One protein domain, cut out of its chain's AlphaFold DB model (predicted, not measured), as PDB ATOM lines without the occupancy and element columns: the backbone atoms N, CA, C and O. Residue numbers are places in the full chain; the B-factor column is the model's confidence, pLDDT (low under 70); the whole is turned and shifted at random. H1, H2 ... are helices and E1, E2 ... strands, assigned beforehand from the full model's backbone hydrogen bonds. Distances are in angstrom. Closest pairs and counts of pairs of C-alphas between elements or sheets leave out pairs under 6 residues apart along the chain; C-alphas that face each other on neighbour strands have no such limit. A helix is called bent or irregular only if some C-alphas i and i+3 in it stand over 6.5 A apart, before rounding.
ATOM      1  N   VAL A   2     -28.067 -28.086  22.471       94.62
ATOM      2  CA  VAL A   2     -27.568 -26.770  22.955       94.62
ATOM      3  C   VAL A   2     -27.468 -26.700  24.484       94.62
ATOM      4  O   VAL A   2     -26.427 -26.336  25.013       94.62
ATOM      5  N   THR A   3     -28.509 -27.136  25.202       93.19
ATOM      6  CA  THR A   3     -28.493 -27.202  26.674       93.19
ATOM      7  C   THR A   3     -27.374 -28.093  27.212       93.19
ATOM      8  O   THR A   3     -26.714 -27.712  28.168       93.19
ATOM      9  N   LEU A   4     -27.132 -29.245  26.575       94.06
ATOM     10  CA  LEU A   4     -26.034 -30.144  26.939       94.06
ATOM     11  C   LEU A   4     -24.683 -29.467  26.673       94.06
ATOM     12  O   LEU A   4     -23.832 -29.448  27.547       94.06
ATOM     13  N   ALA A   5     -24.512 -28.820  25.518       94.50
ATOM     14  CA  ALA A   5     -23.292 -28.082  25.203       94.50
ATOM     15  C   ALA A   5     -22.984 -27.011  26.261       94.50
ATOM     16  O   ALA A   5     -21.867 -26.951  26.759       94.50
ATOM     17  N   LYS A   6     -23.993 -26.257  26.716       93.00
ATOM     18  CA  LYS A   6     -23.846 -25.262  27.793       93.00
ATOM     19  C   LYS A   6     -23.456 -25.833  29.158       93.00
ATOM     20  O   LYS A   6     -22.979 -25.068  29.990       93.00
ATOM     21  N   GLN A   7     -23.660 -27.126  29.408       93.62
ATOM     22  CA  GLN A   7     -23.189 -27.780  30.636       93.62
ATOM     23  C   GLN A   7     -21.682 -28.070  30.591       93.62
ATOM     24  O   GLN A   7     -21.064 -28.213  31.641       93.62
ATOM     25  N   HIS A   8     -21.096 -28.134  29.393       92.25
ATOM     26  CA  HIS A   8     -19.696 -28.497  29.176       92.25
ATOM     27  C   HIS A   8     -18.837 -27.338  28.656       92.25
ATOM     28  O   HIS A   8     -17.619 -27.380  28.807       92.25
ATOM     29  N   THR A   9     -19.437 -26.307  28.050       89.88
ATOM     30  CA  THR A   9     -18.706 -25.211  27.403       89.88
ATOM     31  C   THR A   9     -19.246 -23.829  27.775       89.88
ATOM     32  O   THR A   9     -20.429 -23.625  28.066       89.88
ATOM     33  N   THR A  10     -18.361 -22.832  27.731       88.19
ATOM     34  CA  THR A  10     -18.706 -21.419  27.948       88.19
ATOM     35  C   THR A  10     -19.413 -20.830  26.729       88.19
ATOM     36  O   THR A  10     -20.479 -20.215  26.859       88.19
ATOM     37  N   HIS A  11     -18.858 -21.082  25.543       90.00
ATOM     38  CA  HIS A  11     -19.377 -20.651  24.251       90.00
ATOM     39  C   HIS A  11     -19.935 -21.829  23.455       90.00
ATOM     40  O   HIS A  11     -19.400 -22.937  23.490       90.00
ATOM     41  N   VAL A  12     -21.021 -21.581  22.723       92.44
ATOM     42  CA  VAL A  12     -21.666 -22.585  21.866       92.44
ATOM     43  C   VAL A  12     -21.829 -22.001  20.474       92.44
ATOM     44  O   VAL A  12     -22.541 -21.013  20.295       92.44
ATOM     45  N   ALA A  13     -21.183 -22.618  19.492       92.00
ATOM     46  CA  ALA A  13     -21.422 -22.352  18.081       92.00
ATOM     47  C   ALA A  13     -22.317 -23.452  17.495       92.00
ATOM     48  O   ALA A  13     -22.175 -24.625  17.841       92.00
ATOM     49  N   LEU A  14     -23.239 -23.082  16.607       93.44
ATOM     50  CA  LEU A  14     -24.137 -24.018  15.930       93.44
ATOM     51  C   LEU A  14     -24.075 -23.808  14.419       93.44
ATOM     52  O   LEU A  14     -24.166 -22.677  13.957       93.44
ATOM     53  N   SER A  15     -23.961 -24.880  13.638       94.81
ATOM     54  CA  SER A  15     -24.040 -24.806  12.174       94.81
ATOM     55  C   SER A  15     -25.423 -25.213  11.664       94.81
ATOM     56  O   SER A  15     -25.907 -26.291  12.014       94.81
ATOM     57  N   ILE A  16     -26.026 -24.407  10.787       96.31
ATOM     58  CA  ILE A  16     -27.248 -24.753  10.047       96.31
ATOM     59  C   ILE A  16     -26.898 -24.815   8.564       96.31
ATOM     60  O   ILE A  16     -26.745 -23.787   7.909       96.31
ATOM     61  N   PHE A  17     -26.771 -26.028   8.029       97.12
ATOM     62  CA  PHE A  17     -26.423 -26.244   6.629       97.12
ATOM     63  C   PHE A  17     -27.066 -27.527   6.099       97.12
ATOM     64  O   PHE A  17     -26.843 -28.615   6.629       97.12
ATOM     65  N   VAL A  18     -27.861 -27.407   5.033       97.00
ATOM     66  CA  VAL A  18     -28.393 -28.568   4.306       97.00
ATOM     67  C   VAL A  18     -27.337 -28.998   3.294       97.00
ATOM     68  O   VAL A  18     -27.253 -28.436   2.207       97.00
ATOM     69  N   ASN A  19     -26.506 -29.960   3.687       97.31
ATOM     70  CA  ASN A  19     -25.340 -30.404   2.930       97.31
ATOM     71  C   ASN A  19     -25.719 -31.234   1.690       97.31
ATOM     72  O   ASN A  19     -26.112 -32.377   1.876       97.31
ATOM     73  N   PRO A  20     -25.533 -30.765   0.441       95.94
ATOM     74  CA  PRO A  20     -25.895 -31.550  -0.743       95.94
ATOM     75  C   PRO A  20     -25.072 -32.834  -0.913       95.94
ATOM     76  O   PRO A  20     -25.573 -33.807  -1.460       95.94
ATOM     77  N   ALA A  21     -23.831 -32.866  -0.412       95.00
ATOM     78  CA  ALA A  21     -22.924 -34.002  -0.604       95.00
ATOM     79  C   ALA A  21     -23.377 -35.293   0.101       95.00
ATOM     80  O   ALA A  21     -22.820 -36.352  -0.170       95.00
ATOM     81  N   GLN A  22     -24.354 -35.208   1.011       94.62
ATOM     82  CA  GLN A  22     -24.953 -36.360   1.692       94.62
ATOM     83  C   GLN A  22     -26.332 -36.737   1.117       94.62
ATOM     84  O   GLN A  22     -27.073 -37.469   1.767       94.62
ATOM     85  N   PHE A  23     -26.719 -36.197  -0.042       93.69
ATOM     86  CA  PHE A  23     -27.973 -36.558  -0.700       93.69
ATOM     87  C   PHE A  23     -27.710 -37.234  -2.039       93.69
ATOM     88  O   PHE A  23     -26.922 -36.734  -2.843       93.69
ATOM     89  N   ALA A  24     -28.410 -38.335  -2.295       89.25
ATOM     90  CA  ALA A  24     -28.479 -38.924  -3.627       89.25
ATOM     91  C   ALA A  24     -29.535 -38.197  -4.494       89.25
ATOM     92  O   ALA A  24     -30.431 -37.542  -3.956       89.25
ATOM     93  N   PRO A  25     -29.489 -38.316  -5.840       86.31
ATOM     94  CA  PRO A  25     -30.391 -37.575  -6.731       86.31
ATOM     95  C   PRO A  25     -31.887 -37.837  -6.507       86.31
ATOM     96  O   PRO A  25     -32.711 -36.981  -6.811       86.31
ATOM     97  N   HIS A  26     -32.236 -39.014  -5.985       86.62
ATOM     98  CA  HIS A  26     -33.613 -39.435  -5.714       86.62
ATOM     99  C   HIS A  26     -34.085 -39.104  -4.287       86.62
ATOM    100  O   HIS A  26     -35.200 -39.461  -3.913       86.62
ATOM    101  N   GLU A  27     -33.249 -38.449  -3.477       89.19
ATOM    102  CA  GLU A  27     -33.575 -38.090  -2.097       89.19
ATOM    103  C   GLU A  27     -34.187 -36.687  -1.974       89.19
ATOM    104  O   GLU A  27     -34.281 -35.903  -2.918       89.19
ATOM    105  N   ASP A  28     -34.602 -36.341  -0.758       89.00
ATOM    106  CA  ASP A  28     -35.451 -35.193  -0.458       89.00
ATOM    107  C   ASP A  28     -34.723 -33.835  -0.403       89.00
ATOM    108  O   ASP A  28     -35.249 -32.897   0.187       89.00
ATOM    109  N   LEU A  29     -33.554 -33.652  -1.034       91.62
ATOM    110  CA  LEU A  29     -32.769 -32.405  -0.915       91.62
ATOM    111  C   LEU A  29     -33.567 -31.144  -1.297       91.62
ATOM    112  O   LEU A  29     -33.482 -30.105  -0.625       91.62
ATOM    113  N   ALA A  30     -34.332 -31.220  -2.388       90.25
ATOM    114  CA  ALA A  30     -35.147 -30.106  -2.867       90.25
ATOM    115  C   ALA A  30     -36.291 -29.781  -1.893       90.25
ATOM    116  O   ALA A  30     -36.585 -28.613  -1.647       90.25
ATOM    117  N   GLN A  31     -36.884 -30.811  -1.287       90.44
ATOM    118  CA  GLN A  31     -38.036 -30.709  -0.387       90.44
ATOM    119  C   GLN A  31     -37.639 -30.582   1.092       90.44
ATOM    120  O   GLN A  31     -38.505 -30.384   1.954       90.44
ATOM    121  N   TYR A  32     -36.342 -30.683   1.402       92.31
ATOM    122  CA  TYR A  32     -35.847 -30.653   2.768       92.31
ATOM    123  C   TYR A  32     -36.220 -29.319   3.435       92.31
ATOM    124  O   TYR A  32     -35.996 -28.252   2.844       92.31
ATOM    125  N   PRO A  33     -36.774 -29.332   4.662       89.81
ATOM    126  CA  PRO A  33     -37.232 -28.123   5.332       89.81
ATOM    127  C   PRO A  33     -36.105 -27.110   5.527       89.81
ATOM    128  O   PRO A  33     -35.085 -27.416   6.140       89.81
ATOM    129  N   ARG A  34     -36.312 -25.880   5.051       93.94
ATOM    130  CA  ARG A  34     -35.425 -24.737   5.300       93.94
ATOM    131  C   ARG A  34     -36.211 -23.684   6.068       93.94
ATOM    132  O   ARG A  34     -37.042 -22.987   5.495       93.94
ATOM    133  N   THR A  35     -35.997 -23.619   7.379       94.81
ATOM    134  CA  THR A  35     -36.828 -22.838   8.312       94.81
ATOM    135  C   THR A  35     -36.019 -21.863   9.160       94.81
ATOM    136  O   THR A  35     -36.434 -21.543  10.271       94.81
ATOM    137  N   LEU A  36     -34.914 -21.333   8.617       95.06
ATOM    138  CA  LEU A  36     -33.942 -20.511   9.350       95.06
ATOM    139  C   LEU A  36     -34.577 -19.447  10.273       95.06
ATOM    140  O   LEU A  36     -34.194 -19.408  11.440       95.06
ATOM    141  N   PRO A  37     -35.584 -18.645   9.860       96.44
ATOM    142  CA  PRO A  37     -36.212 -17.682  10.771       96.44
ATOM    143  C   PRO A  37     -36.885 -18.321  11.996       96.44
ATOM    144  O   PRO A  37     -36.844 -17.765  13.089       96.44
ATOM    145  N   SER A  38     -37.520 -19.486  11.835       95.31
ATOM    146  CA  SER A  38     -38.111 -20.232  12.954       95.31
ATOM    147  C   SER A  38     -37.039 -20.901  13.809       95.31
ATOM    148  O   SER A  38     -37.195 -20.957  15.027       95.31
ATOM    149  N   ASP A  39     -35.965 -21.384  13.188       94.88
ATOM    150  CA  ASP A  39     -34.855 -22.024  13.889       94.88
ATOM    151  C   ASP A  39     -34.139 -21.012  14.795       94.88
ATOM    152  O   ASP A  39     -33.956 -21.287  15.979       94.88
ATOM    153  N   LEU A  40     -33.855 -19.802  14.298       94.69
ATOM    154  CA  LEU A  40     -33.263 -18.717  15.090       94.69
ATOM    155  C   LEU A  40     -34.154 -18.303  16.269       94.69
ATOM    156  O   LEU A  40     -33.662 -18.221  17.390       94.69
ATOM    157  N   LYS A  41     -35.472 -18.167  16.070       95.31
ATOM    158  CA  LYS A  41     -36.414 -17.878  17.170       95.31
ATOM    159  C   LYS A  41     -36.402 -18.946  18.266       95.31
ATOM    160  O   LYS A  41     -36.514 -18.627  19.446       95.31
ATOM    161  N   LYS A  42     -36.266 -20.226  17.899       94.69
ATOM    162  CA  LYS A  42     -36.143 -21.314  18.885       94.69
ATOM    163  C   LYS A  42     -34.837 -21.203  19.664       94.69
ATOM    164  O   LYS A  42     -34.850 -21.427  20.870       94.69
ATOM    165  N   LEU A  43     -33.737 -20.835  19.009       94.06
ATOM    166  CA  LEU A  43     -32.458 -20.612  19.687       94.06
ATOM    167  C   LEU A  43     -32.538 -19.411  20.637       94.06
ATOM    168  O   LEU A  43     -32.086 -19.517  21.771       94.06
ATOM    169  N   GLU A  44     -33.179 -18.317  20.223       92.56
ATOM    170  CA  GLU A  44     -33.443 -17.152  21.077       92.56
ATOM    171  C   GLU A  44     -34.291 -17.516  22.305       92.56
ATOM    172  O   GLU A  44     -34.002 -17.060  23.412       92.56
ATOM    173  N   SER A  45     -35.291 -18.395  22.152       94.81
ATOM    174  CA  SER A  45     -36.134 -18.833  23.277       94.81
ATOM    175  C   SER A  45     -35.403 -19.660  24.340       94.81
ATOM    176  O   SER A  45     -35.937 -19.843  25.430       94.81
ATOM    177  N   LEU A  46     -34.179 -20.130  24.061       94.00
ATOM    178  CA  LEU A  46     -33.334 -20.790  25.064       94.00
ATOM    179  C   LEU A  46     -32.737 -19.799  26.075       94.00
ATOM    180  O   LEU A  46     -32.172 -20.224  27.081       94.00
ATOM    181  N   GLY A  47     -32.869 -18.497  25.819       91.38
ATOM    182  CA  GLY A  47     -32.401 -17.428  26.686       91.38
ATOM    183  C   GLY A  47     -31.057 -16.826  26.253       91.38
ATOM    184  O   GLY A  47     -30.315 -17.412  25.455       91.38
ATOM    185  N   PRO A  48     -30.717 -15.630  26.773       88.00
ATOM    186  CA  PRO A  48     -29.469 -14.949  26.448       88.00
ATOM    187  C   PRO A  48     -28.236 -15.815  26.743       88.00
ATOM    188  O   PRO A  48     -28.134 -16.434  27.800       88.00
ATOM    189  N   GLY A  49     -27.279 -15.849  25.813       84.69
ATOM    190  CA  GLY A  49     -26.016 -16.581  25.985       84.69
ATOM    191  C   GLY A  49     -26.103 -18.106  25.815       84.69
ATOM    192  O   GLY A  49     -25.100 -18.795  26.042       84.69
ATOM    193  N   ALA A  50     -27.261 -18.639  25.402       90.44
ATOM    194  CA  ALA A  50     -27.423 -20.058  25.074       90.44
ATOM    195  C   ALA A  50     -26.624 -20.467  23.823       90.44
ATOM    196  O   ALA A  50     -26.029 -21.541  23.795       90.44
ATOM    197  N   VAL A  51     -26.575 -19.595  22.811       91.88
ATOM    198  CA  VAL A  51     -25.778 -19.765  21.589       91.88
ATOM    199  C   VAL A  51     -24.962 -18.497  21.361       91.88
ATOM    200  O   VAL A  51     -25.501 -17.395  21.382       91.88
ATOM    201  N   SER A  52     -23.653 -18.654  21.180       90.44
ATOM    202  CA  SER A  52     -22.704 -17.558  20.955       90.44
ATOM    203  C   SER A  52     -22.578 -17.188  19.480       90.44
ATOM    204  O   SER A  52     -22.353 -16.025  19.165       90.44
ATOM    205  N   ALA A  53     -22.725 -18.161  18.579       90.38
ATOM    206  CA  ALA A  53     -22.673 -17.936  17.139       90.38
ATOM    207  C   ALA A  53     -23.505 -18.977  16.381       90.38
ATOM    208  O   ALA A  53     -23.581 -20.140  16.783       90.38
ATOM    209  N   VAL A  54     -24.084 -18.566  15.252       92.62
ATOM    210  CA  VAL A  54     -24.740 -19.473  14.303       92.62
ATOM    211  C   VAL A  54     -24.053 -19.339  12.948       92.62
ATOM    212  O   VAL A  54     -24.069 -18.272  12.342       92.62
ATOM    213  N   LEU A  55     -23.448 -20.425  12.475       93.12
ATOM    214  CA  LEU A  55     -22.826 -20.514  11.160       93.12
ATOM    215  C   LEU A  55     -23.866 -21.012  10.149       93.12
ATOM    216  O   LEU A  55     -24.352 -22.139  10.255       93.12
ATOM    217  N   VAL A  56     -24.199 -20.182   9.160       95.94
ATOM    218  CA  VAL A  56     -25.202 -20.492   8.124       95.94
ATOM    219  C   VAL A  56     -24.573 -20.317   6.738       95.94
ATOM    220  O   VAL A  56     -24.849 -19.329   6.057       95.94
ATOM    221  N   PRO A  57     -23.665 -21.218   6.329       95.94
ATOM    222  CA  PRO A  57     -22.947 -21.064   5.079       95.94
ATOM    223  C   PRO A  57     -23.862 -21.404   3.896       95.94
ATOM    224  O   PRO A  57     -24.746 -22.264   3.988       95.94
ATOM    225  N   SER A  58     -23.632 -20.753   2.762       95.81
ATOM    226  CA  SER A  58     -24.246 -21.144   1.496       95.81
ATOM    227  C   SER A  58     -23.591 -22.412   0.932       95.81
ATOM    228  O   SER A  58     -22.514 -22.842   1.355       95.81
ATOM    229  N   VAL A  59     -24.230 -23.021  -0.074       96.19
ATOM    230  CA  VAL A  59     -23.627 -24.151  -0.799       96.19
ATOM    231  C   VAL A  59     -22.331 -23.726  -1.487       96.19
ATOM    232  O   VAL A  59     -21.391 -24.507  -1.469       96.19
ATOM    233  N   SER A  60     -22.244 -22.512  -2.036       95.75
ATOM    234  CA  SER A  60     -21.021 -22.003  -2.670       95.75
ATOM    235  C   SER A  60     -19.898 -21.729  -1.670       95.75
ATOM    236  O   SER A  60     -18.744 -21.965  -2.007       95.75
ATOM    237  N   ASP A  61     -20.212 -21.315  -0.437       94.38
ATOM    238  CA  ASP A  61     -19.189 -21.151   0.611       94.38
ATOM    239  C   ASP A  61     -18.575 -22.506   0.977       94.38
ATOM    240  O   ASP A  61     -17.361 -22.650   1.123       94.38
ATOM    241  N   MET A  62     -19.422 -23.536   1.087       96.06
ATOM    242  CA  MET A  62     -18.975 -24.889   1.404       96.06
ATOM    243  C   MET A  62     -18.395 -25.610   0.186       96.06
ATOM    244  O   MET A  62     -17.509 -26.434   0.349       96.06
ATOM    245  N   TYR A  63     -18.846 -25.336  -1.029       96.44
ATOM    246  CA  TYR A  63     -18.454 -26.045  -2.247       96.44
ATOM    247  C   TYR A  63     -18.241 -25.035  -3.386       96.44
ATOM    248  O   TYR A  63     -19.081 -24.931  -4.282       96.44
ATOM    249  N   PRO A  64     -17.121 -24.284  -3.379       94.19
ATOM    250  CA  PRO A  64     -16.896 -23.175  -4.315       94.19
ATOM    251  C   PRO A  64     -16.767 -23.620  -5.775       94.19
ATOM    252  O   PRO A  64     -17.085 -22.862  -6.684       94.19
ATOM    253  N   SER A  65     -16.355 -24.867  -6.016       92.94
ATOM    254  CA  SER A  65     -16.321 -25.476  -7.354       92.94
ATOM    255  C   SER A  65     -17.665 -26.088  -7.777       92.94
ATOM    256  O   SER A  65     -17.736 -26.752  -8.807       92.94
ATOM    257  N   GLY A  66     -18.719 -25.896  -6.981       93.62
ATOM    258  CA  GLY A  66     -19.990 -26.596  -7.117       93.62
ATOM    259  C   GLY A  66     -19.968 -27.998  -6.503       93.62
ATOM    260  O   GLY A  66     -18.921 -28.549  -6.160       93.62
ATOM    261  N   ILE A  67     -21.159 -28.574  -6.343       95.50
ATOM    262  CA  ILE A  67     -21.358 -29.947  -5.878       95.50
ATOM    263  C   ILE A  67     -22.559 -30.548  -6.612       95.50
ATOM    264  O   ILE A  67     -23.652 -29.986  -6.600       95.50
ATOM    265  N   THR A  68     -22.342 -31.678  -7.281       93.62
ATOM    266  CA  THR A  68     -23.407 -32.464  -7.918       93.62
ATOM    267  C   THR A  68     -23.942 -33.524  -6.952       93.62
ATOM    268  O   THR A  68     -23.242 -33.949  -6.028       93.62
ATOM    269  N   LEU A  69     -25.192 -33.943  -7.164       92.38
ATOM    270  CA  LEU A  69     -25.817 -35.043  -6.419       92.38
ATOM    271  C   LEU A  69     -25.366 -36.414  -6.919       92.38
ATOM    272  O   LEU A  69     -25.497 -37.398  -6.198       92.38
ATOM    273  N   ASP A  70     -24.824 -36.489  -8.135       91.06
ATOM    274  CA  ASP A  70     -24.187 -37.711  -8.611       91.06
ATOM    275  C   ASP A  70     -22.823 -37.867  -7.933       91.06
ATOM    276  O   ASP A  70     -21.866 -37.160  -8.251       91.06
ATOM    277  N   VAL A  71     -22.750 -38.792  -6.973       87.50
ATOM    278  CA  VAL A  71     -21.561 -39.052  -6.153       87.50
ATOM    279  C   VAL A  71     -20.337 -39.403  -7.005       87.50
ATOM    280  O   VAL A  71     -19.227 -39.017  -6.639       87.50
ATOM    281  N   VAL A  72     -20.519 -40.080  -8.144       88.88
ATOM    282  CA  VAL A  72     -19.421 -40.462  -9.049       88.88
ATOM    283  C   VAL A  72     -18.868 -39.238  -9.783       88.88
ATOM    284  O   VAL A  72     -17.663 -39.127 -10.028       88.88
ATOM    285  N   GLU A  73     -19.727 -38.260 -10.064       92.38
ATOM    286  CA  GLU A  73     -19.354 -37.014 -10.735       92.38
ATOM    287  C   GLU A  73     -18.882 -35.910  -9.781       92.38
ATOM    288  O   GLU A  73     -18.435 -34.846 -10.217       92.38
ATOM    289  N   GLN A  74     -18.905 -36.150  -8.469       93.12
ATOM    290  CA  GLN A  74     -18.352 -35.209  -7.502       93.12
ATOM    291  C   GLN A  74     -16.837 -35.037  -7.695       93.12
ATOM    292  O   GLN A  74     -16.092 -35.986  -7.952       93.12
ATOM    293  N   ARG A  75     -16.362 -33.795  -7.557       92.69
ATOM    294  CA  ARG A  75     -14.946 -33.418  -7.681       92.69
ATOM    295  C   ARG A  75     -14.504 -32.630  -6.451       92.69
ATOM    296  O   ARG A  75     -15.305 -31.921  -5.848       92.69
ATOM    297  N   GLY A  76     -13.230 -32.756  -6.083       93.25
ATOM    298  CA  GLY A  76     -12.644 -32.097  -4.913       93.25
ATOM    299  C   GLY A  76     -12.245 -33.069  -3.801       93.25
ATOM    300  O   GLY A  76     -12.082 -34.264  -4.032       93.25
ATOM    301  N   THR A  77     -12.046 -32.537  -2.593       95.75
ATOM    302  CA  THR A  77     -11.617 -33.316  -1.420       95.75
ATOM    303  C   THR A  77     -12.816 -33.896  -0.682       95.75
ATOM    304  O   THR A  77     -13.744 -33.162  -0.340       95.75
ATOM    305  N   PHE A  78     -12.755 -35.193  -0.386       96.62
ATOM    306  CA  PHE A  78     -13.758 -35.915   0.386       96.62
ATOM    307  C   PHE A  78     -13.092 -36.834   1.403       96.62
ATOM    308  O   PHE A  78     -11.975 -37.302   1.187       96.62
ATOM    309  N   VAL A  79     -13.801 -37.098   2.495       97.62
ATOM    310  CA  VAL A  79     -13.359 -37.973   3.582       97.62
ATOM    311  C   VAL A  79     -14.292 -39.176   3.651       97.62
ATOM    312  O   VAL A  79     -15.510 -39.014   3.655       97.62
ATOM    313  N   GLU A  80     -13.725 -40.377   3.698       96.31
ATOM    314  CA  GLU A  80     -14.467 -41.636   3.742       96.31
ATOM    315  C   GLU A  80     -13.954 -42.511   4.886       96.31
ATOM    316  O   GLU A  80     -12.752 -42.734   5.020       96.31
ATOM    317  N   ILE A  81     -14.879 -43.022   5.699       96.50
ATOM    318  CA  ILE A  81     -14.584 -43.949   6.793       96.50
ATOM    319  C   ILE A  81     -14.972 -45.346   6.324       96.50
ATOM    320  O   ILE A  81     -16.151 -45.608   6.090       96.50
ATOM    321  N   LYS A  82     -14.009 -46.260   6.201       94.19
ATOM    322  CA  LYS A  82     -14.279 -47.635   5.754       94.19
ATOM    323  C   LYS A  82     -14.821 -48.514   6.890       94.19
ATOM    324  O   LYS A  82     -14.710 -48.174   8.063       94.19
ATOM    325  N   GLY A  83     -15.460 -49.631   6.534       93.25
ATOM    326  CA  GLY A  83     -16.196 -50.488   7.476       93.25
ATOM    327  C   GLY A  83     -17.542 -49.879   7.871       93.25
ATOM    328  O   GLY A  83     -18.545 -50.129   7.208       93.25
ATOM    329  N   LYS A  84     -17.552 -49.002   8.884       93.31
ATOM    330  CA  LYS A  84     -18.773 -48.413   9.469       93.31
ATOM    331  C   LYS A  84     -19.697 -47.719   8.468       93.31
ATOM    332  O   LYS A  84     -20.911 -47.779   8.627       93.31
ATOM    333  N   SER A  85     -19.152 -47.051   7.446       92.88
ATOM    334  CA  SER A  85     -19.962 -46.337   6.440       92.88
ATOM    335  C   SER A  85     -20.656 -47.255   5.433       92.88
ATOM    336  O   SER A  85     -21.404 -46.749   4.605       92.88
ATOM    337  N   HIS A  86     -20.399 -48.566   5.472       92.06
ATOM    338  CA  HIS A  86     -20.930 -49.550   4.521       92.06
ATOM    339  C   HIS A  86     -21.892 -50.551   5.171       92.06
ATOM    340  O   HIS A  86     -22.268 -51.526   4.533       92.06
ATOM    341  N   GLN A  87     -22.266 -50.326   6.430       92.75
ATOM    342  CA  GLN A  87     -23.249 -51.122   7.173       92.75
ATOM    343  C   GLN A  87     -24.595 -50.387   7.196       92.75
ATOM    344  O   GLN A  87     -24.608 -49.172   7.000       92.75
ATOM    345  N   MET A  88     -25.709 -51.071   7.475       94.25
ATOM    346  CA  MET A  88     -27.023 -50.458   7.767       94.25
ATOM    347  C   MET A  88     -27.395 -49.286   6.827       94.25
ATOM    348  O   MET A  88     -27.547 -49.486   5.623       94.25
ATOM    349  N   GLU A  89     -27.473 -48.042   7.331       95.38
ATOM    350  CA  GLU A  89     -27.819 -46.866   6.521       95.38
ATOM    351  C   GLU A  89     -26.848 -46.602   5.375       95.38
ATOM    352  O   GLU A  89     -27.225 -46.012   4.369       95.38
ATOM    353  N   GLY A  90     -25.600 -47.037   5.508       93.56
ATOM    354  CA  GLY A  90     -24.589 -46.944   4.466       93.56
ATOM    355  C   GLY A  90     -24.880 -47.846   3.270       93.56
ATOM    356  O   GLY A  90     -24.515 -47.496   2.149       93.56
ATOM    357  N   ILE A  91     -25.574 -48.966   3.498       93.50
ATOM    358  CA  ILE A  91     -26.038 -49.875   2.442       93.50
ATOM    359  C   ILE A  91     -27.219 -49.238   1.711       93.50
ATOM    360  O   ILE A  91     -27.219 -49.172   0.484       93.50
ATOM    361  N   THR A  92     -28.206 -48.728   2.455       92.06
ATOM    362  CA  THR A  92     -29.401 -48.106   1.861       92.06
ATOM    363  C   THR A  92     -29.093 -46.765   1.196       92.06
ATOM    364  O   THR A  92     -29.743 -46.396   0.219       92.06
ATOM    365  N   ARG A  93     -28.104 -46.021   1.705       92.31
ATOM    366  CA  ARG A  93     -27.749 -44.676   1.236       92.31
ATOM    367  C   ARG A  93     -26.255 -44.597   0.885       92.31
ATOM    368  O   ARG A  93     -25.487 -43.939   1.600       92.31
ATOM    369  N   PRO A  94     -25.812 -45.240  -0.214       92.19
ATOM    370  CA  PRO A  94     -24.410 -45.227  -0.617       92.19
ATOM    371  C   PRO A  94     -23.867 -43.800  -0.758       92.19
ATOM    372  O   PRO A  94     -24.487 -42.933  -1.371       92.19
ATOM    373  N   GLY A  95     -22.700 -43.539  -0.166       92.25
ATOM    374  CA  GLY A  95     -22.068 -42.215  -0.177       92.25
ATOM    375  C   GLY A  95     -22.596 -41.223   0.871       92.25
ATOM    376  O   GLY A  95     -21.937 -40.205   1.097       92.25
ATOM    377  N   PHE A  96     -23.694 -41.524   1.583       95.69
ATOM    378  CA  PHE A  96     -24.250 -40.657   2.634       95.69
ATOM    379  C   PHE A  96     -23.192 -40.259   3.670       95.69
ATOM    380  O   PHE A  96     -22.940 -39.073   3.897       95.69
ATOM    381  N   PHE A  97     -22.512 -41.247   4.257       97.69
ATOM    382  CA  PHE A  97     -21.524 -41.011   5.311       97.69
ATOM    383  C   PHE A  97     -20.228 -40.368   4.813       97.69
ATOM    384  O   PHE A  97     -19.603 -39.628   5.569       97.69
ATOM    385  N   ARG A  98     -19.859 -40.548   3.538       97.38
ATOM    386  CA  ARG A  98     -18.768 -39.787   2.904       97.38
ATOM    387  C   ARG A  98     -19.117 -38.298   2.845       97.38
ATOM    388  O   ARG A  98     -18.290 -37.450   3.180       97.38
ATOM    389  N   GLY A  99     -20.360 -37.970   2.487       97.38
ATOM    390  CA  GLY A  99     -20.883 -36.605   2.528       97.38
ATOM    391  C   GLY A  99     -20.877 -36.002   3.936       97.38
ATOM    392  O   GLY A  99     -20.415 -34.872   4.114       97.38
ATOM    393  N   VAL A 100     -21.333 -36.768   4.936       98.25
ATOM    394  CA  VAL A 100     -21.309 -36.377   6.359       98.25
ATOM    395  C   VAL A 100     -19.878 -36.126   6.838       98.25
ATOM    396  O   VAL A 100     -19.580 -35.049   7.348       98.25
ATOM    397  N   ALA A 101     -18.978 -37.093   6.669       98.31
ATOM    398  CA  ALA A 101     -17.604 -36.988   7.152       98.31
ATOM    399  C   ALA A 101     -16.868 -35.804   6.518       98.31
ATOM    400  O   ALA A 101     -16.148 -35.076   7.203       98.31
ATOM    401  N   THR A 102     -17.109 -35.561   5.227       98.06
ATOM    402  CA  THR A 102     -16.546 -34.416   4.508       98.06
ATOM    403  C   THR A 102     -17.034 -33.094   5.097       98.06
ATOM    404  O   THR A 102     -16.217 -32.235   5.426       98.06
ATOM    405  N   VAL A 103     -18.349 -32.911   5.274       97.94
ATOM    406  CA  VAL A 103     -18.876 -31.637   5.788       97.94
ATOM    407  C   VAL A 103     -18.496 -31.405   7.250       97.94
ATOM    408  O   VAL A 103     -18.137 -30.285   7.605       97.94
ATOM    409  N   VAL A 104     -18.490 -32.450   8.081       97.69
ATOM    410  CA  VAL A 104     -18.081 -32.362   9.492       97.69
ATOM    411  C   VAL A 104     -16.603 -31.994   9.605       97.69
ATOM    412  O   VAL A 104     -16.271 -31.074  10.347       97.69
ATOM    413  N   SER A 105     -15.729 -32.609   8.799       96.75
ATOM    414  CA  SER A 105     -14.304 -32.242   8.747       96.75
ATOM    415  C   SER A 105     -14.109 -30.772   8.368       96.75
ATOM    416  O   SER A 105     -13.307 -30.063   8.974       96.75
ATOM    417  N   LYS A 106     -14.876 -30.279   7.386       95.31
ATOM    418  CA  LYS A 106     -14.837 -28.865   6.988       95.31
ATOM    419  C   LYS A 106     -15.305 -27.952   8.111       95.31
ATOM    420  O   LYS A 106     -14.652 -26.950   8.360       95.31
ATOM    421  N   LEU A 107     -16.393 -28.295   8.796       94.62
ATOM    422  CA  LEU A 107     -16.915 -27.503   9.909       94.62
ATOM    423  C   LEU A 107     -15.938 -27.462  11.087       94.62
ATOM    424  O   LEU A 107     -15.706 -26.381  11.620       94.62
ATOM    425  N   PHE A 108     -15.301 -28.581  11.444       93.25
ATOM    426  CA  PHE A 108     -14.243 -28.584  12.459       93.25
ATOM    427  C   PHE A 108     -13.089 -27.653  12.075       93.25
ATOM    428  O   PHE A 108     -12.636 -26.879  12.914       93.25
ATOM    429  N   ASN A 109     -12.682 -27.632  10.803       90.38
ATOM    430  CA  ASN A 109     -11.634 -26.730  10.318       90.38
ATOM    431  C   ASN A 109     -12.070 -25.256  10.243       90.38
ATOM    432  O   ASN A 109     -11.276 -24.378  10.566       90.38
ATOM    433  N   ILE A 110     -13.313 -24.973   9.839       88.50
ATOM    434  CA  ILE A 110     -13.865 -23.609   9.764       88.50
ATOM    435  C   ILE A 110     -13.980 -23.011  11.160       88.50
ATOM    436  O   ILE A 110     -13.581 -21.872  11.372       88.50
ATOM    437  N   VAL A 111     -14.510 -23.776  12.117       82.19
ATOM    438  CA  VAL A 111     -14.616 -23.300  13.498       82.19
ATOM    439  C   VAL A 111     -13.224 -23.107  14.091       82.19
ATOM    440  O   VAL A 111     -13.041 -22.126  14.787       82.19
ATOM    441  N   SER A 112     -12.251 -23.952  13.718       71.50
ATOM    442  CA  SER A 112     -10.829 -23.848  14.095       71.50
ATOM    443  C   SER A 112     -10.063 -22.673  13.466       71.50
ATOM    444  O   SER A 112      -8.855 -22.530  13.709       71.50
ATOM    445  N   TRP A 113     -10.705 -21.886  12.596       51.50
ATOM    446  CA  TRP A 113     -10.033 -20.898  11.759       51.50
ATOM    447  C   TRP A 113      -9.604 -19.665  12.560       51.50
ATOM    448  O   TRP A 113     -10.379 -19.056  13.296       51.50
ATOM    449  N   ARG A 114      -8.343 -19.262  12.373       49.47
ATOM    450  CA  ARG A 114      -7.791 -18.029  12.944       49.47
ATOM    451  C   ARG A 114      -8.366 -16.821  12.206       49.47
ATOM    452  O   ARG A 114      -8.327 -16.820  10.978       49.47
ATOM    453  N   GLN A 149     -10.522 -23.303  18.549       73.25
ATOM    454  CA  GLN A 149     -10.919 -24.639  18.093       73.25
ATOM    455  C   GLN A 149     -12.132 -25.081  18.911       73.25
ATOM    456  O   GLN A 149     -12.273 -24.652  20.056       73.25
ATOM    457  N   PRO A 150     -13.043 -25.900  18.362       87.69
ATOM    458  CA  PRO A 150     -14.076 -26.489  19.197       87.69
ATOM    459  C   PRO A 150     -13.423 -27.461  20.189       87.69
ATOM    460  O   PRO A 150     -12.888 -28.478  19.767       87.69
ATOM    461  N   ASP A 151     -13.512 -27.192  21.493       90.44
ATOM    462  CA  ASP A 151     -13.066 -28.141  22.530       90.44
ATOM    463  C   ASP A 151     -13.979 -29.371  22.615       90.44
ATOM    464  O   ASP A 151     -13.584 -30.434  23.090       90.44
ATOM    465  N   ALA A 152     -15.227 -29.222  22.167       94.50
ATOM    466  CA  ALA A 152     -16.238 -30.262  22.200       94.50
ATOM    467  C   ALA A 152     -17.188 -30.171  20.999       94.50
ATOM    468  O   ALA A 152     -17.531 -29.082  20.531       94.50
ATOM    469  N   ALA A 153     -17.665 -31.325  20.535       96.38
ATOM    470  CA  ALA A 153     -18.675 -31.437  19.491       96.38
ATOM    471  C   ALA A 153     -19.834 -32.334  19.947       96.38
ATOM    472  O   ALA A 153     -19.620 -33.405  20.515       96.38
ATOM    473  N   PHE A 154     -21.068 -31.898  19.675       97.56
ATOM    474  CA  PHE A 154     -22.295 -32.534  20.165       97.56
ATOM    475  C   PHE A 154     -23.150 -33.020  18.997       97.56
ATOM    476  O   PHE A 154     -23.562 -32.220  18.158       97.56
ATOM    477  N   PHE A 155     -23.461 -34.314  18.973       98.12
ATOM    478  CA  PHE A 155     -24.305 -34.938  17.949       98.12
ATOM    479  C   PHE A 155     -25.426 -35.750  18.598       98.12
ATOM    480  O   PHE A 155     -25.316 -36.167  19.745       98.12
ATOM    481  N   GLY A 156     -26.547 -35.928  17.901       97.38
ATOM    482  CA  GLY A 156     -27.716 -36.620  18.450       97.38
ATOM    483  C   GLY A 156     -27.654 -38.132  18.241       97.38
ATOM    484  O   GLY A 156     -27.466 -38.585  17.116       97.38
ATOM    485  N   GLN A 157     -27.922 -38.900  19.299       97.69
ATOM    486  CA  GLN A 157     -27.951 -40.365  19.285       97.69
ATOM    487  C   GLN A 157     -28.911 -40.926  18.236       97.69
ATOM    488  O   GLN A 157     -28.658 -41.996  17.705       97.69
ATOM    489  N   LYS A 158     -29.997 -40.217  17.903       97.50
ATOM    490  CA  LYS A 158     -30.986 -40.644  16.898       97.50
ATOM    491  C   LYS A 158     -30.327 -41.122  15.597       97.50
ATOM    492  O   LYS A 158     -30.771 -42.103  15.008       97.50
ATOM    493  N   ASP A 159     -29.257 -40.458  15.177       97.31
ATOM    494  CA  ASP A 159     -28.453 -40.815  14.012       97.31
ATOM    495  C   ASP A 159     -27.191 -41.573  14.484       97.31
ATOM    496  O   ASP A 159     -26.059 -41.118  14.307       97.31
ATOM    497  N   ILE A 160     -27.377 -42.720  15.154       97.06
ATOM    498  CA  ILE A 160     -26.308 -43.395  15.917       97.06
ATOM    499  C   ILE A 160     -25.117 -43.808  15.050       97.06
ATOM    500  O   ILE A 160     -23.968 -43.558  15.413       97.06
ATOM    501  N   GLN A 161     -25.373 -44.351  13.858       97.44
ATOM    502  CA  GLN A 161     -24.316 -44.710  12.917       97.44
ATOM    503  C   GLN A 161     -23.512 -43.479  12.481       97.44
ATOM    504  O   GLN A 161     -22.288 -43.546  12.384       97.44
ATOM    505  N   GLN A 162     -24.173 -42.329  12.302       97.88
ATOM    506  CA  GLN A 162     -23.497 -41.061  12.033       97.88
ATOM    507  C   GLN A 162     -22.548 -40.702  13.178       97.88
ATOM    508  O   GLN A 162     -21.409 -40.312  12.936       97.88
ATOM    509  N   CYS A 163     -22.997 -40.869  14.423       97.75
ATOM    510  CA  CYS A 163     -22.166 -40.604  15.587       97.75
ATOM    511  C   CYS A 163     -20.943 -41.532  15.638       97.75
ATOM    512  O   CYS A 163     -19.842 -41.057  15.901       97.75
ATOM    513  N   MET A 164     -21.100 -42.821  15.332       97.00
ATOM    514  CA  MET A 164     -19.985 -43.779  15.324       97.00
ATOM    515  C   MET A 164     -18.994 -43.527  14.177       97.00
ATOM    516  O   MET A 164     -17.778 -43.657  14.357       97.00
ATOM    517  N   VAL A 165     -19.489 -43.105  13.009       97.38
ATOM    518  CA  VAL A 165     -18.653 -42.648  11.888       97.38
ATOM    519  C   VAL A 165     -17.860 -41.400  12.283       97.38
ATOM    520  O   VAL A 165     -16.648 -41.360  12.081       97.38
ATOM    521  N   ILE A 166     -18.505 -40.403  12.896       97.88
ATOM    522  CA  ILE A 166     -17.842 -39.158  13.315       97.88
ATOM    523  C   ILE A 166     -16.851 -39.407  14.458       97.88
ATOM    524  O   ILE A 166     -15.767 -38.832  14.458       97.88
ATOM    525  N   ARG A 167     -17.159 -40.301  15.399       97.06
ATOM    526  CA  ARG A 167     -16.210 -40.726  16.438       97.06
ATOM    527  C   ARG A 167     -14.941 -41.320  15.835       97.06
ATOM    528  O   ARG A 167     -13.842 -40.973  16.255       97.06
ATOM    529  N   THR A 168     -15.101 -42.176  14.826       97.19
ATOM    530  CA  THR A 168     -13.973 -42.768  14.092       97.19
ATOM    531  C   THR A 168     -13.179 -41.689  13.357       97.19
ATOM    532  O   THR A 168     -11.961 -41.654  13.475       97.19
ATOM    533  N   LEU A 169     -13.859 -40.753  12.686       97.81
ATOM    534  CA  LEU A 169     -13.235 -39.592  12.043       97.81
ATOM    535  C   LEU A 169     -12.385 -38.769  13.025       97.81
ATOM    536  O   LEU A 169     -11.247 -38.430  12.711       97.81
ATOM    537  N   ILE A 170     -12.937 -38.447  14.198       97.00
ATOM    538  CA  ILE A 170     -12.263 -37.657  15.239       97.00
ATOM    539  C   ILE A 170     -11.003 -38.370  15.724       97.00
ATOM    540  O   ILE A 170      -9.937 -37.758  15.756       97.00
ATOM    541  N   ARG A 171     -11.123 -39.662  16.051       96.19
ATOM    542  CA  ARG A 171     -10.011 -40.496  16.515       96.19
ATOM    543  C   ARG A 171      -8.919 -40.620  15.451       96.19
ATOM    544  O   ARG A 171      -7.765 -40.320  15.733       96.19
ATOM    545  N   ASP A 172      -9.284 -41.040  14.242       97.38
ATOM    546  CA  ASP A 172      -8.326 -41.435  13.202       97.38
ATOM    547  C   ASP A 172      -7.623 -40.231  12.559       97.38
ATOM    548  O   ASP A 172      -6.476 -40.347  12.129       97.38
ATOM    549  N   LEU A 173      -8.283 -39.066  12.507       96.31
ATOM    550  CA  LEU A 173      -7.679 -37.818  12.018       96.31
ATOM    551  C   LEU A 173      -7.160 -36.912  13.145       96.31
ATOM    552  O   LEU A 173      -6.771 -35.777  12.874       96.31
ATOM    553  N   HIS A 174      -7.125 -37.411  14.385       94.25
ATOM    554  CA  HIS A 174      -6.610 -36.711  15.565       94.25
ATOM    555  C   HIS A 174      -7.209 -35.309  15.770       94.25
ATOM    556  O   HIS A 174      -6.491 -34.357  16.091       94.25
ATOM    557  N   PHE A 175      -8.525 -35.159  15.589       93.31
ATOM    558  CA  PHE A 175      -9.189 -33.899  15.926       93.31
ATOM    559  C   PHE A 175      -9.123 -33.678  17.448       93.31
ATOM    560  O   PHE A 175      -9.573 -34.545  18.200       93.31
ATOM    561  N   PRO A 176      -8.589 -32.538  17.926       91.88
ATOM    562  CA  PRO A 176      -8.342 -32.300  19.347       91.88
ATOM    563  C   PRO A 176      -9.612 -31.814  20.061       91.88
ATOM    564  O   PRO A 176      -9.652 -30.703  20.579       91.88
ATOM    565  N   LEU A 177     -10.674 -32.624  20.045       92.62
ATOM    566  CA  LEU A 177     -11.965 -32.266  20.632       92.62
ATOM    567  C   LEU A 177     -12.633 -33.445  21.339       92.62
ATOM    568  O   LEU A 177     -12.469 -34.605  20.960       92.62
ATOM    569  N   HIS A 178     -13.438 -33.136  22.350       94.62
ATOM    570  CA  HIS A 178     -14.287 -34.094  23.043       94.62
ATOM    571  C   HIS A 178     -15.574 -34.348  22.257       94.62
ATOM    572  O   HIS A 178     -16.273 -33.425  21.835       94.62
ATOM    573  N   PHE A 179     -15.920 -35.617  22.062       96.81
ATOM    574  CA  PHE A 179     -17.119 -35.996  21.327       96.81
ATOM    575  C   PHE A 179     -18.239 -36.406  22.280       96.81
ATOM    576  O   PHE A 179     -18.085 -37.358  23.040       96.81
ATOM    577  N   HIS A 180     -19.378 -35.721  22.204       97.31
ATOM    578  CA  HIS A 180     -20.539 -35.981  23.048       97.31
ATOM    579  C   HIS A 180     -21.740 -36.407  22.209       97.31
ATOM    580  O   HIS A 180     -22.136 -35.724  21.259       97.31
ATOM    581  N   ILE A 181     -22.372 -37.509  22.610       97.25
ATOM    582  CA  ILE A 181     -23.617 -37.978  22.009       97.25
ATOM    583  C   ILE A 181     -24.774 -37.598  22.930       97.25
ATOM    584  O   ILE A 181     -24.880 -38.056  24.062       97.25
ATOM    585  N   ALA A 182     -25.648 -36.722  22.444       97.12
ATOM    586  CA  ALA A 182     -26.848 -36.319  23.154       97.12
ATOM    587  C   ALA A 182     -27.950 -37.377  22.975       97.12
ATOM    588  O   ALA A 182     -28.203 -37.770  21.833       97.12
ATOM    589  N   PRO A 183     -28.670 -37.770  24.042       96.31
ATOM    590  CA  PRO A 183     -29.773 -38.720  23.942       96.31
ATOM    591  C   PRO A 183     -30.823 -38.313  22.904       96.31
ATOM    592  O   PRO A 183     -31.075 -37.123  22.677       96.31
TER     593      PRO A 183
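This is residues 2 to 114 and 149 to 183 of the 306 residues of the protein "Pantoate--beta-alanine ligase" of Jimgerdemannia flammicorona (UniProt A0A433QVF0). Helix H5 runs through the middle of a compact body made of two small strand-helix-strand units: E3, H6 and E4 on one side, with H6 packing steeply on H5, and E1, H2 and E2 on the other, where H5 reaches E1 with its later residues. The pair E3 and E4 lies between H6 and H1, while H2 is on the far side of the pair E1 and E2 from H5. The printed part has 148 residues, with six named helices and four named strands in the order H1 E1 H2 E2 H3 H4 H5 E3 H6 E4; both two-stranded sheets, E1 with E2 and E3 with E4, are parallel. The class is mixed, helices and strands, with under half of the residues in named elements. The whole is compact, with a radius of gyration of the C-alphas of 15.6 A and spans of 45 by 33 by 32 A.

H1 is residues 2 to 8, 10.2 A long, and begins at C-alpha 2 (-27.568, -26.770, 22.955). E1 is residues 13 to 15, H2 residues 36 to 44, 12.2 A long, and E2 residues 53 to 55. H3 is residues 59 to 62 and H4 residues 89 to 92. H5, residues 96 to 111, is 22.6 A long and begins at C-alpha 96 (-24.250, -40.657, 2.634). E3, residues 152 to 156, is 13.6 A long; H6, residues 157 to 172, is 20.6 A long. E4, residues 178 to 182, is 12.8 A long and ends at C-alpha 182 (-26.848, -36.319, 23.154).

The closest C-alphas of H1 and E3, Ala 5 and Phe 154, are 6.8 A apart. E1 and E2 are parallel neighbours at 21 degrees, with N 55 and O 14 at 2.8 A, within hydrogen-bond range. E1, H2 and E2 form a strand-helix-strand unit, two parallel neighbour strands with a helix between them in the chain, with a right-handed crossover. H2 and H3 touch no helix; H3 and H5 are only just apart, 8.0 A at the closest. H4 and H5 are close but not clearly touching, with the closest C-alphas, Gly 90 and Phe 96, 6.6 A apart. The closest C-alphas of E1 and H5, Ser 15 and Leu 107, are 7.9 A apart. H5, with residues 97 to 104 alone, touches H6 at residues 162 to 169 alone; the closest C-alphas, Ala 101 and Ile 166, are 6.5 A apart. The two helices run the same way at a steep tilt of 64 degrees. H6 is irregular, with C-alphas 158 and 161 8.8 A apart, and has a kink of 42 degrees near residue 164. E3, H6 and E4 form a second strand-helix-strand unit, also right-handed in its crossover; E3 and E4 are parallel at 24 degrees, with N 153 and O 178 at 2.8 A and N 180 and O 153 at 2.9 A. Every O i to N i+4 pair is within hydrogen-bond range in H2 and H5, against 2 of 3 in H1 and 10 of 12 in H6; H3 and H4 are too short for such a pair.

The two C-alphas farthest apart, those of Pro 48 and Val 72, are 44.9 A apart. Residues 115 to 148 are not printed, and C-alphas 114 and 149 are 8.9 A apart across the cut. The links E1 to H2 and H3 to H4 are long. The mean pLDDT of the printed part is 93.2, and residues 113 to 114 are under 70.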